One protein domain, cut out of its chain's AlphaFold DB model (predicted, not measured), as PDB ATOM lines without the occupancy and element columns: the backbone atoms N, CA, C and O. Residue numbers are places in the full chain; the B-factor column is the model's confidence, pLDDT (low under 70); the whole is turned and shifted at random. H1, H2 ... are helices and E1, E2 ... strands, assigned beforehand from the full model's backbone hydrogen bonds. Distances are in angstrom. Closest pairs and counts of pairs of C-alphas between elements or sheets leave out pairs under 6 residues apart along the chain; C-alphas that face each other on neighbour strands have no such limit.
ATOM      1  N   PHE A 224     175.885  68.075  45.150       67.56
ATOM      2  CA  PHE A 224     175.276  67.045  45.990       67.56
ATOM      3  C   PHE A 224     174.995  67.554  47.406       67.56
ATOM      4  O   PHE A 224     175.861  68.104  48.078       67.56
ATOM      5  N   HIS A 225     173.773  67.315  47.880       75.75
ATOM      6  CA  HIS A 225     173.281  67.712  49.203       75.75
ATOM      7  C   HIS A 225     173.562  66.623  50.254       75.75
ATOM      8  O   HIS A 225     172.913  66.564  51.306       75.75
ATOM      9  N   CYS A 226     174.516  65.735  49.954       76.62
ATOM     10  CA  CYS A 226     175.011  64.732  50.879       76.62
ATOM     11  C   CYS A 226     176.035  65.333  51.852       76.62
ATOM     12  O   CYS A 226     176.675  66.347  51.575       76.62
ATOM     13  N   ASP A 227     176.194  64.711  53.015       79.62
ATOM     14  CA  ASP A 227     177.140  65.184  54.018       79.62
ATOM     15  C   ASP A 227     178.610  64.987  53.595       79.62
ATOM     16  O   ASP A 227     178.955  64.124  52.788       79.62
ATOM     17  N   ALA A 228     179.516  65.759  54.202       76.31
ATOM     18  CA  ALA A 228     180.952  65.677  53.918       76.31
ATOM     19  C   ALA A 228     181.601  64.340  54.337       76.31
ATOM     20  O   ALA A 228     182.773  64.107  54.049       76.31
ATOM     21  N   LYS A 229     180.867  63.478  55.055       79.69
ATOM     22  CA  LYS A 229     181.331  62.147  55.472       79.69
ATOM     23  C   LYS A 229     180.981  61.066  54.450       79.69
ATOM     24  O   LYS A 229     181.500  59.959  54.567       79.69
ATOM     25  N   THR A 230     180.108  61.353  53.483       80.56
ATOM     26  CA  THR A 230     179.751  60.419  52.412       80.56
ATOM     27  C   THR A 230     180.953  60.218  51.490       80.56
ATOM     28  O   THR A 230     181.447  61.162  50.874       80.56
ATOM     29  N   ASP A 231     181.430  58.978  51.383       81.25
ATOM     30  CA  ASP A 231     182.563  58.643  50.522       81.25
ATOM     31  C   ASP A 231     182.126  58.556  49.051       81.25
ATOM     32  O   ASP A 231     181.743  57.499  48.545       81.25
ATOM     33  N   LEU A 232     182.192  59.694  48.356       78.62
ATOM     34  CA  LEU A 232     181.883  59.805  46.928       78.62
ATOM     35  C   LEU A 232     182.909  59.100  46.023       78.62
ATOM     36  O   LEU A 232     182.672  58.998  44.818       78.62
ATOM     37  N   SER A 233     184.033  58.612  46.565       78.56
ATOM     38  CA  SER A 233     185.010  57.843  45.788       78.56
ATOM     39  C   SER A 233     184.561  56.398  45.539       78.56
ATOM     40  O   SER A 233     184.997  55.773  44.567       78.56
ATOM     41  N   ASP A 234     183.646  55.867  46.360       80.31
ATOM     42  CA  ASP A 234     183.050  54.554  46.124       80.31
ATOM     43  C   ASP A 234     181.956  54.654  45.051       80.31
ATOM     44  O   ASP A 234     180.917  55.293  45.229       80.31
ATOM     45  N   LEU A 235     182.163  53.951  43.933       80.19
ATOM     46  CA  LEU A 235     181.239  53.909  42.797       80.19
ATOM     47  C   LEU A 235     179.811  53.508  43.194       80.19
ATOM     48  O   LEU A 235     178.849  53.981  42.588       80.19
ATOM     49  N   SER A 236     179.648  52.636  44.197       82.62
ATOM     50  CA  SER A 236     178.321  52.228  44.659       82.62
ATOM     51  C   SER A 236     177.622  53.330  45.447       82.62
ATOM     52  O   SER A 236     176.403  53.439  45.345       82.62
ATOM     53  N   VAL A 237     178.368  54.092  46.246       83.75
ATOM     54  CA  VAL A 237     177.840  55.208  47.041       83.75
ATOM     55  C   VAL A 237     177.501  56.368  46.108       83.75
ATOM     56  O   VAL A 237     176.392  56.894  46.154       83.75
ATOM     57  N   PHE A 238     178.391  56.680  45.163       82.44
ATOM     58  CA  PHE A 238     178.183  57.704  44.142       82.44
ATOM     59  C   PHE A 238     176.946  57.442  43.263       82.44
ATOM     60  O   PHE A 238     176.140  58.342  43.020       82.44
ATOM     61  N   ALA A 239     176.749  56.197  42.812       82.25
ATOM     62  CA  ALA A 239     175.572  55.805  42.030       82.25
ATOM     63  C   ALA A 239     174.246  55.942  42.806       82.25
ATOM     64  O   ALA A 239     173.184  56.126  42.211       82.25
ATOM     65  N   ASP A 240     174.291  55.826  44.131       83.38
ATOM     66  CA  ASP A 240     173.120  55.995  44.983       83.38
ATOM     67  C   ASP A 240     172.843  57.472  45.294       83.38
ATOM     68  O   ASP A 240     171.692  57.894  45.201       83.38
ATOM     69  N   VAL A 241     173.881  58.268  45.576       85.44
ATOM     70  CA  VAL A 241     173.791  59.731  45.748       85.44
ATOM     71  C   VAL A 241     173.209  60.381  44.491       85.44
ATOM     72  O   VAL A 241     172.199  61.077  44.561       85.44
ATOM     73  N   THR A 242     173.745  60.060  43.313       85.00
ATOM     74  CA  THR A 242     173.207  60.548  42.027       85.00
ATOM     75  C   THR A 242     171.739  60.176  41.814       85.00
ATOM     76  O   THR A 242     170.959  60.989  41.317       85.00
ATOM     77  N   ARG A 243     171.320  58.969  42.220       83.75
ATOM     78  CA  ARG A 243     169.917  58.540  42.123       83.75
ATOM     79  C   ARG A 243     169.008  59.334  43.063       83.75
ATOM     80  O   ARG A 243     167.894  59.671  42.668       83.75
ATOM     81  N   ILE A 244     169.459  59.611  44.286       84.44
ATOM     82  CA  ILE A 244     168.723  60.420  45.269       84.44
ATOM     83  C   ILE A 244     168.526  61.844  44.744       84.44
ATOM     84  O   ILE A 244     167.426  62.381  44.819       84.44
ATOM     85  N   GLU A 245     169.558  62.422  44.144       83.56
ATOM     86  CA  GLU A 245     169.556  63.800  43.640       83.56
ATOM     87  C   GLU A 245     168.689  63.953  42.395       83.56
ATOM     88  O   GLU A 245     167.871  64.869  42.318       83.56
ATOM     89  N   ALA A 246     168.764  62.995  41.466       81.69
ATOM     90  CA  ALA A 246     167.841  62.927  40.336       81.69
ATOM     91  C   ALA A 246     166.385  62.819  40.818       81.69
ATOM     92  O   ALA A 246     165.504  63.510  40.313       81.69
ATOM     93  N   LYS A 247     166.135  62.011  41.857       80.38
ATOM     94  CA  LYS A 247     164.796  61.854  42.429       80.38
ATOM     95  C   LYS A 247     164.300  63.121  43.131       80.38
ATOM     96  O   LYS A 247     163.119  63.440  43.029       80.38
ATOM     97  N   ALA A 248     165.186  63.854  43.801       79.31
ATOM     98  CA  ALA A 248     164.876  65.140  44.422       79.31
ATOM     99  C   ALA A 248     164.596  66.245  43.387       79.31
ATOM    100  O   ALA A 248     163.827  67.162  43.668       79.31
ATOM    101  N   ALA A 249     165.191  66.155  42.193       77.56
ATOM    102  CA  ALA A 249     164.932  67.075  41.087       77.56
ATOM    103  C   ALA A 249     163.575  66.833  40.397       77.56
ATOM    104  O   ALA A 249     163.004  67.766  39.837       77.56
ATOM    105  N   GLU A 250     163.049  65.605  40.445       73.75
ATOM    106  CA  GLU A 250     161.771  65.216  39.826       73.75
ATOM    107  C   GLU A 250     160.521  65.558  40.665       73.75
ATOM    108  O   GLU A 250     159.417  65.553  40.123       73.75
ATOM    109  N   GLY A 251     160.650  65.780  41.979       58.06
ATOM    110  CA  GLY A 251     159.508  65.776  42.907       58.06
ATOM    111  C   GLY A 251     158.909  67.146  43.254       58.06
ATOM    112  O   GLY A 251     159.611  68.017  43.765       58.06
ATOM    113  N   GLU A 252     157.587  67.287  43.086       53.88
ATOM    114  CA  GLU A 252     156.740  68.205  43.872       53.88
ATOM    115  C   GLU A 252     156.485  67.604  45.273       53.88
ATOM    116  O   GLU A 252     156.395  66.386  45.437       53.88
ATOM    117  N   ASN A 253     156.429  68.457  46.300       53.84
ATOM    118  CA  ASN A 253     156.664  68.103  47.711       53.84
ATOM    119  C   ASN A 253     155.614  67.184  48.383       53.84
ATOM    120  O   ASN A 253     155.899  66.633  49.443       53.84
ATOM    121  N   ASP A 254     154.437  66.965  47.795       49.62
ATOM    122  CA  ASP A 254     153.255  66.573  48.582       49.62
ATOM    123  C   ASP A 254     153.147  65.073  48.951       49.62
ATOM    124  O   ASP A 254     152.533  64.738  49.963       49.62
ATOM    125  N   GLU A 255     153.756  64.144  48.199       51.72
ATOM    126  CA  GLU A 255     153.726  62.697  48.532       51.72
ATOM    127  C   GLU A 255     154.929  62.220  49.373       51.72
ATOM    128  O   GLU A 255     154.883  61.147  49.984       51.72
ATOM    129  N   ASN A 256     156.015  62.999  49.430       51.50
ATOM    130  CA  ASN A 256     157.292  62.543  49.995       51.50
ATOM    131  C   ASN A 256     157.415  62.759  51.520       51.50
ATOM    132  O   ASN A 256     158.168  62.035  52.181       51.50
ATOM    133  N   ASP A 257     156.628  63.671  52.099       51.16
ATOM    134  CA  ASP A 257     156.619  63.959  53.545       51.16
ATOM    135  C   ASP A 257     156.152  62.764  54.394       51.16
ATOM    136  O   ASP A 257     156.651  62.528  55.500       51.16
ATOM    137  N   ALA A 258     155.249  61.939  53.853       51.56
ATOM    138  CA  ALA A 258     154.700  60.786  54.562       51.56
ATOM    139  C   ALA A 258     155.774  59.742  54.918       51.56
ATOM    140  O   ALA A 258     155.718  59.156  55.998       51.56
ATOM    141  N   ARG A 259     156.794  59.534  54.072       55.22
ATOM    142  CA  ARG A 259     157.879  58.576  54.356       55.22
ATOM    143  C   ARG A 259     159.028  59.150  55.166       55.22
ATOM    144  O   ARG A 259     159.628  58.418  55.946       55.22
ATOM    145  N   ALA A 260     159.325  60.438  55.029       53.62
ATOM    146  CA  ALA A 260     160.330  61.085  55.868       53.62
ATOM    147  C   ALA A 260     159.918  61.090  57.353       53.62
ATOM    148  O   ALA A 260     160.763  60.944  58.239       53.62
ATOM    149  N   SER A 261     158.608  61.141  57.628       55.47
ATOM    150  CA  SER A 261     158.072  61.024  58.986       55.47
ATOM    151  C   SER A 261     158.349  59.661  59.658       55.47
ATOM    152  O   SER A 261     158.506  59.614  60.880       55.47
ATOM    153  N   GLU A 262     158.530  58.571  58.891       60.09
ATOM    154  CA  GLU A 262     158.969  57.261  59.417       60.09
ATOM    155  C   GLU A 262     160.403  57.321  59.981       60.09
ATOM    156  O   GLU A 262     160.740  56.588  60.914       60.09
ATOM    157  N   PHE A 263     161.226  58.245  59.474       57.03
ATOM    158  CA  PHE A 263     162.590  58.505  59.940       57.03
ATOM    159  C   PHE A 263     162.662  59.541  61.077       57.03
ATOM    160  O   PHE A 263     163.757  59.926  61.474       57.03
ATOM    161  N   LYS A 264     161.517  59.946  61.654       61.91
ATOM    162  CA  LYS A 264     161.407  60.879  62.796       61.91
ATOM    163  C   LYS A 264     162.009  62.273  62.566       61.91
ATOM    164  O   LYS A 264     162.360  62.942  63.535       61.91
ATOM    165  N   ILE A 265     162.098  62.734  61.319       59.62
ATOM    166  CA  ILE A 265     162.543  64.099  61.011       59.62
ATOM    167  C   ILE A 265     161.317  64.950  60.699       59.62
ATOM    168  O   ILE A 265     160.579  64.673  59.753       59.62
ATOM    169  N   ALA A 266     161.080  65.974  61.518       55.34
ATOM    170  CA  ALA A 266     160.065  66.982  61.242       55.34
ATOM    171  C   ALA A 266     160.603  67.955  60.178       55.34
ATOM    172  O   ALA A 266     161.688  68.500  60.358       55.34
ATOM    173  N   ASN A 267     159.841  68.186  59.102       62.88
ATOM    174  CA  ASN A 267     160.193  69.073  57.979       62.88
ATOM    175  C   ASN A 267     161.462  68.652  57.208       62.88
ATOM    176  O   ASN A 267     162.405  69.433  57.070       62.88
ATOM    177  N   ALA A 268     161.487  67.419  56.702       69.00
ATOM    178  CA  ALA A 268     162.566  66.958  55.831       69.00
ATOM    179  C   ALA A 268     162.611  67.777  54.530       69.00
ATOM    180  O   ALA A 268     161.581  68.068  53.925       69.00
ATOM    181  N   ASN A 269     163.809  68.141  54.072       76.62
ATOM    182  CA  ASN A 269     163.943  68.817  52.783       76.62
ATOM    183  C   ASN A 269     163.724  67.834  51.612       76.62
ATOM    184  O   ASN A 269     163.745  66.613  51.787       76.62
ATOM    185  N   ARG A 270     163.561  68.358  50.389       78.38
ATOM    186  CA  ARG A 270     163.290  67.537  49.191       78.38
ATOM    187  C   ARG A 270     164.303  66.408  48.959       78.38
ATOM    188  O   ARG A 270     163.940  65.351  48.450       78.38
ATOM    189  N   TRP A 271     165.557  66.600  49.367       81.75
ATOM    190  CA  TRP A 271     166.627  65.613  49.212       81.75
ATOM    191  C   TRP A 271     166.547  64.494  50.244       81.75
ATOM    192  O   TRP A 271     166.666  63.323  49.895       81.75
ATOM    193  N   GLN A 272     166.259  64.826  51.500       81.44
ATOM    194  CA  GLN A 272     166.007  63.848  52.554       81.44
ATOM    195  C   GLN A 272     164.728  63.052  52.288       81.44
ATOM    196  O   GLN A 272     164.695  61.842  52.508       81.44
ATOM    197  N   ALA A 273     163.697  63.706  51.753       80.69
ATOM    198  CA  ALA A 273     162.453  63.057  51.368       80.69
ATOM    199  C   ALA A 273     162.669  62.098  50.176       80.69
ATOM    200  O   ALA A 273     162.217  60.949  50.203       80.69
ATOM    201  N   ALA A 274     163.462  62.505  49.177       81.19
ATOM    202  CA  ALA A 274     163.886  61.637  48.078       81.19
ATOM    203  C   ALA A 274     164.727  60.443  48.568       81.19
ATOM    204  O   ALA A 274     164.464  59.304  48.170       81.19
ATOM    205  N   ALA A 275     165.673  60.671  49.482       83.31
ATOM    206  CA  ALA A 275     166.480  59.624  50.105       83.31
ATOM    207  C   ALA A 275     165.607  58.612  50.871       83.31
ATOM    208  O   ALA A 275     165.735  57.401  50.668       83.31
ATOM    209  N   ALA A 276     164.650  59.092  51.671       82.06
ATOM    210  CA  ALA A 276     163.687  58.259  52.392       82.06
ATOM    211  C   ALA A 276     162.763  57.467  51.447       82.06
ATOM    212  O   ALA A 276     162.422  56.316  51.729       82.06
ATOM    213  N   SER A 277     162.384  58.038  50.297       82.12
ATOM    214  CA  SER A 277     161.539  57.359  49.303       82.12
ATOM    215  C   SER A 277     162.226  56.129  48.686       82.12
ATOM    216  O   SER A 277     161.589  55.087  48.479       82.12
ATOM    217  N   LEU A 278     163.536  56.241  48.440       83.25
ATOM    218  CA  LEU A 278     164.386  55.202  47.858       83.25
ATOM    219  C   LEU A 278     164.863  54.186  48.904       83.25
ATOM    220  O   LEU A 278     165.234  53.057  48.554       83.25
ATOM    221  N   ALA A 279     164.813  54.563  50.180       84.31
ATOM    222  CA  ALA A 279     165.091  53.685  51.297       84.31
ATOM    223  C   ALA A 279     163.943  52.691  51.563       84.31
ATOM    224  O   ALA A 279     162.792  52.793  51.117       84.31
ATOM    225  N   ARG A 280     164.288  51.638  52.290       81.12
ATOM    226  CA  ARG A 280     163.359  50.758  52.994       81.12
ATOM    227  C   ARG A 280     163.188  51.277  54.424       81.12
ATOM    228  O   ARG A 280     164.014  52.040  54.906       81.12
ATOM    229  N   ALA A 281     162.162  50.791  55.124       74.31
ATOM    230  CA  ALA A 281     161.896  51.152  56.524       74.31
ATOM    231  C   ALA A 281     163.053  50.813  57.494       74.31
ATOM    232  O   ALA A 281     163.073  51.285  58.622       74.31
ATOM    233  N   ASP A 282     164.017  49.989  57.067       73.75
ATOM    234  CA  ASP A 282     165.237  49.656  57.812       73.75
ATOM    235  C   ASP A 282     166.421  50.599  57.509       73.75
ATOM    236  O   ASP A 282     167.532  50.342  57.965       73.75
ATOM    237  N   GLY A 283     166.205  51.664  56.727       76.94
ATOM    238  CA  GLY A 283     167.241  52.616  56.316       76.94
ATOM    239  C   GLY A 283     168.127  52.134  55.165       76.94
ATOM    240  O   GLY A 283     169.087  52.816  54.820       76.94
ATOM    241  N   THR A 284     167.830  50.982  54.545       84.31
ATOM    242  CA  THR A 284     168.625  50.472  53.414       84.31
ATOM    243  C   THR A 284     168.093  50.910  52.056       84.31
ATOM    244  O   THR A 284     166.896  50.827  51.775       84.31
ATOM    245  N   LEU A 285     168.996  51.300  51.161       84.12
ATOM    246  CA  LEU A 285     168.681  51.664  49.787       84.12
ATOM    247  C   LEU A 285     168.245  50.463  48.951       84.12
ATOM    248  O   LEU A 285     168.867  49.392  48.947       84.12
ATOM    249  N   ARG A 286     167.164  50.649  48.187       78.56
ATOM    250  CA  ARG A 286     166.676  49.641  47.239       78.56
ATOM    251  C   ARG A 286     167.680  49.477  46.096       78.56
ATOM    252  O   ARG A 286     167.875  50.385  45.301       78.56
ATOM    253  N   GLY A 287     168.281  48.290  45.998       77.38
ATOM    254  CA  GLY A 287     169.212  47.915  44.928       77.38
ATOM    255  C   GLY A 287     170.614  47.624  45.457       77.38
ATOM    256  O   GLY A 287     171.050  46.477  45.402       77.38
ATOM    257  N   SER A 288     171.282  48.630  46.021       77.31
ATOM    258  CA  SER A 288     172.647  48.520  46.558       77.31
ATOM    259  C   SER A 288     172.703  47.904  47.961       77.31
ATOM    260  O   SER A 288     173.665  47.220  48.320       77.31
ATOM    261  N   GLY A 289     171.650  48.114  48.758       79.06
ATOM    262  CA  GLY A 289     171.618  47.739  50.167       79.06
ATOM    263  C   GLY A 289     172.513  48.603  51.055       79.06
ATOM    264  O   GLY A 289     172.763  48.186  52.183       79.06
ATOM    265  N   ASN A 290     172.992  49.750  50.560       86.31
ATOM    266  CA  ASN A 290     173.718  50.760  51.335       86.31
ATOM    267  C   ASN A 290     172.806  51.405  52.383       86.31
ATOM    268  O   ASN A 290     171.582  51.374  52.236       86.31
ATOM    269  N   VAL A 291     173.386  51.936  53.455       85.19
ATOM    270  CA  VAL A 291     172.632  52.510  54.575       85.19
ATOM    271  C   VAL A 291     172.561  54.018  54.404       85.19
ATOM    272  O   VAL A 291     173.577  54.659  54.153       85.19
ATOM    273  N   ILE A 292     171.359  54.572  54.544       86.81
ATOM    274  CA  ILE A 292     171.149  56.014  54.612       86.81
ATOM    275  C   ILE A 292     170.931  56.412  56.061       86.81
ATOM    276  O   ILE A 292     170.093  55.831  56.755       86.81
ATOM    277  N   THR A 293     171.612  57.470  56.480       85.06
ATOM    278  CA  THR A 293     171.266  58.211  57.692       85.06
ATOM    279  C   THR A 293     170.930  59.648  57.328       85.06
ATOM    280  O   THR A 293     171.655  60.299  56.581       85.06
ATOM    281  N   LEU A 294     169.810  60.144  57.840       82.38
ATOM    282  CA  LEU A 294     169.355  61.508  57.604       82.38
ATOM    283  C   LEU A 294     169.788  62.374  58.797       82.38
ATOM    284  O   LEU A 294     169.532  61.993  59.940       82.38
ATOM    285  N   SER A 295     170.479  63.489  58.542       79.19
ATOM    286  CA  SER A 295     170.936  64.416  59.589       79.19
ATOM    287  C   SER A 295     169.870  65.466  59.914       79.19
ATOM    288  O   SER A 295     169.044  65.806  59.068       79.19
ATOM    289  N   GLU A 296     169.917  66.043  61.113       70.00
ATOM    290  CA  GLU A 296     169.060  67.178  61.492       70.00
ATOM    291  C   GLU A 296     169.417  68.461  60.717       70.00
ATOM    292  O   GLU A 296     168.559  69.310  60.499       70.00
ATOM    293  N   ASP A 297     170.650  68.560  60.204       67.12
ATOM    294  CA  ASP A 297     171.153  69.716  59.444       67.12
ATOM    295  C   ASP A 297     170.595  69.818  58.007       67.12
ATOM    296  O   ASP A 297     171.010  70.673  57.225       67.12
ATOM    297  N   GLY A 298     169.691  68.917  57.612       66.81
ATOM    298  CA  GLY A 298     169.132  68.865  56.257       66.81
ATOM    299  C   GLY A 298     169.971  68.069  55.245       66.81
ATOM    300  O   GLY A 298     169.509  67.821  54.134       66.81
ATOM    301  N   ALA A 299     171.173  67.612  55.600       78.06
ATOM    302  CA  ALA A 299     171.969  66.720  54.753       78.06
ATOM    303  C   ALA A 299     171.552  65.245  54.918       78.06
ATOM    304  O   ALA A 299     170.970  64.849  55.937       78.06
ATOM    305  N   TYR A 300     171.876  64.412  53.928       83.31
ATOM    306  CA  TYR A 300     171.791  62.950  54.032       83.31
ATOM    307  C   TYR A 300     173.177  62.318  53.880       83.31
ATOM    308  O   TYR A 300     174.030  62.823  53.160       83.31
ATOM    309  N   HIS A 301     173.405  61.207  54.568       86.12
ATOM    310  CA  HIS A 301     174.651  60.451  54.522       86.12
ATOM    311  C   HIS A 301     174.388  59.069  53.938       86.12
ATOM    312  O   HIS A 301     173.415  58.415  54.329       86.12
ATOM    313  N   VAL A 302     175.249  58.623  53.023       85.56
ATOM    314  CA  VAL A 302     175.182  57.281  52.433       85.56
ATOM    315  C   VAL A 302     176.451  56.515  52.785       85.56
ATOM    316  O   VAL A 302     177.542  56.872  52.349       85.56
ATOM    317  N   GLU A 303     176.297  55.420  53.528       86.06
ATOM    318  CA  GLU A 303     177.400  54.538  53.901       86.06
ATOM    319  C   GLU A 303     177.276  53.181  53.208       86.06
ATOM    320  O   GLU A 303     176.192  52.590  53.079       86.06
ATOM    321  N   ARG A 304     178.418  52.630  52.794       84.44
ATOM    322  CA  ARG A 304     178.476  51.269  52.275       84.44
ATOM    323  C   ARG A 304     178.120  50.270  53.370       84.44
ATOM    324  O   ARG A 304     178.802  50.148  54.381       84.44
ATOM    325  N   ALA A 305     177.098  49.459  53.115       80.44
ATOM    326  CA  ALA A 305     176.671  48.468  54.092       80.44
ATOM    327  C   ALA A 305     177.719  47.356  54.264       80.44
ATOM    328  O   ALA A 305     177.935  46.528  53.364       80.44
ATOM    329  N   THR A 306     178.323  47.305  55.449       79.75
ATOM    330  CA  THR A 306     179.256  46.247  55.845       79.75
ATOM    331  C   THR A 306     178.537  44.901  55.995       79.75
ATOM    332  O   THR A 306     177.310  44.817  56.130       79.75
ATOM    333  N   SER A 307     179.291  43.800  55.952       72.12
ATOM    334  CA  SER A 307     178.757  42.445  56.166       72.12
ATOM    335  C   SER A 307     178.062  42.305  57.526       72.12
ATOM    336  O   SER A 307     177.029  41.640  57.625       72.12
ATOM    337  N   GLU A 308     178.584  42.981  58.548       72.75
ATOM    338  CA  GLU A 308     178.025  43.025  59.898       72.75
ATOM    339  C   GLU A 308     176.695  43.784  59.942       72.75
ATOM    340  O   GLU A 308     175.714  43.258  60.472       72.75
ATOM    341  N   MET A 309     176.611  44.955  59.297       73.56
ATOM    342  CA  MET A 309     175.362  45.718  59.168       73.56
ATOM    343  C   MET A 309     174.294  44.908  58.430       73.56
ATOM    344  O   MET A 309     173.166  44.776  58.906       73.56
ATOM    345  N   LYS A 310     174.651  44.265  57.312       70.75
ATOM    346  CA  LYS A 310     173.731  43.398  56.556       70.75
ATOM    347  C   LYS A 310     173.224  42.231  57.403       70.75
ATOM    348  O   LYS A 310     172.049  41.866  57.314       70.75
ATOM    349  N   HIS A 311     174.083  41.650  58.240       71.44
ATOM    350  CA  HIS A 311     173.703  40.574  59.152       71.44
ATOM    351  C   HIS A 311     172.789  41.070  60.287       71.44
ATOM    352  O   HIS A 311     171.788  40.417  60.594       71.44
ATOM    353  N   ALA A 312     173.079  42.235  60.871       72.75
ATOM    354  CA  ALA A 312     172.251  42.868  61.896       72.75
ATOM    355  C   ALA A 312     170.851  43.217  61.365       72.75
ATOM    356  O   ALA A 312     169.849  42.849  61.981       72.75
ATOM    357  N   ILE A 313     170.770  43.806  60.170       72.19
ATOM    358  CA  ILE A 313     169.511  44.152  59.496       72.19
ATOM    359  C   ILE A 313     168.713  42.882  59.167       72.19
ATOM    360  O   ILE A 313     167.513  42.795  59.434       72.19
ATOM    361  N   LYS A 314     169.372  41.826  58.672       72.88
ATOM    362  CA  LYS A 314     168.726  40.527  58.421       72.88
ATOM    363  C   LYS A 314     168.194  39.876  59.703       72.88
ATOM    364  O   LYS A 314     167.157  39.216  59.658       72.88
ATOM    365  N   LYS A 315     168.891  40.044  60.831       74.12
ATOM    366  CA  LYS A 315     168.461  39.557  62.150       74.12
ATOM    367  C   LYS A 315     167.273  40.360  62.687       74.12
ATOM    368  O   LYS A 315     166.369  39.755  63.255       74.12
ATOM    369  N   ALA A 316     167.244  41.675  62.463       68.44
ATOM    370  CA  ALA A 316     166.130  42.545  62.835       68.44
ATOM    371  C   ALA A 316     164.846  42.232  62.046       68.44
ATOM    372  O   ALA A 316     163.777  42.212  62.633       68.44
ATOM    373  N   ARG A 317     164.947  41.876  60.754       67.00
ATOM    374  CA  ARG A 317     163.788  41.492  59.911       67.00
ATOM    375  C   ARG A 317     163.157  40.136  60.254       67.00
ATOM    376  O   ARG A 317     162.101  39.815  59.721       67.00
ATOM    377  N   LYS A 318     163.838  39.301  61.046       63.34
ATOM    378  CA  LYS A 318     163.353  37.971  61.467       63.34
ATOM    379  C   LYS A 318     162.647  37.981  62.828       63.34
ATOM    380  O   LYS A 318     162.169  36.926  63.239       63.34
TER     381      LYS A 318
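Overview. This is residues 224 to 318 of the 319 residues of the protein "Unnamed product" of Ostreococcus tauri (UniProt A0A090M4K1). A small two-stranded hairpin, E1 and E2, makes the middle, with helices H1 and H3 packed on it; H2 packs on H3, and H4 is set off at one end, touching no helix. The printed part has 95 residues, with four named helices and two named strands in the order H1 H2 H3 E1 E2 H4; the sheet, E1 - E2, is antiparallel and the class is mostly helix. The whole is compact, with a radius of gyration of the C-alphas of 12.7 A and spans of 35 by 31 by 22 A.

Arrangement. Look first at the hairpin of E1, residues 291 to 294, and E2, residues 300 to 303: N 293 and O 301 are 3.0 A apart, within hydrogen-bond range. Next find H1, residues 235 to 250, whose closest C-alphas to E2 are Val 237 and Val 302, 6.4 A apart. With residues 244 to 248 alone, H1 touches H3, residues 270 to 278, at a steep tilt of 62 degrees, opposite ways; the closest C-alphas, of Ala 248 and Trp 271, are 5.1 A apart. The closest C-alphas of H3 and E2, Gln 272 and Tyr 300, are 6.0 A apart. H2, residues 257 to 263, touches H3, closest at the C-alphas of Ala 260 and Ala 273, 5.4 A; it is about perpendicular, only just, at 71 degrees. H4, residues 307 to 316, is apart from H1, H2, H3 and E1. In H1, H3 and H4 every O i to N i+4 pair is within hydrogen-bond range; H2 has 1 of 3, and 3 of 4 from O i to N i+3.

Along the chain. Find C-alpha 235 at (181.239, 53.909, 42.797); from there H1 runs 22.7 A. H2 spans 10.3 A, H3 12.5 A, E1 10.0 A and E2 10.1 A. H4 spans 14.3 A and ends at C-alpha 316, (166.130, 42.545, 62.835).

Size, cuts and confidence. The two C-alphas farthest apart, of Glu 252 and Glu 308, are 36.7 A apart. The printed part has no cut; the link from H3 to E1, 12 residues, is long. Look for pLDDT under 70 at residues 224, 251 to 268, 297 to 298 and 316 to 318.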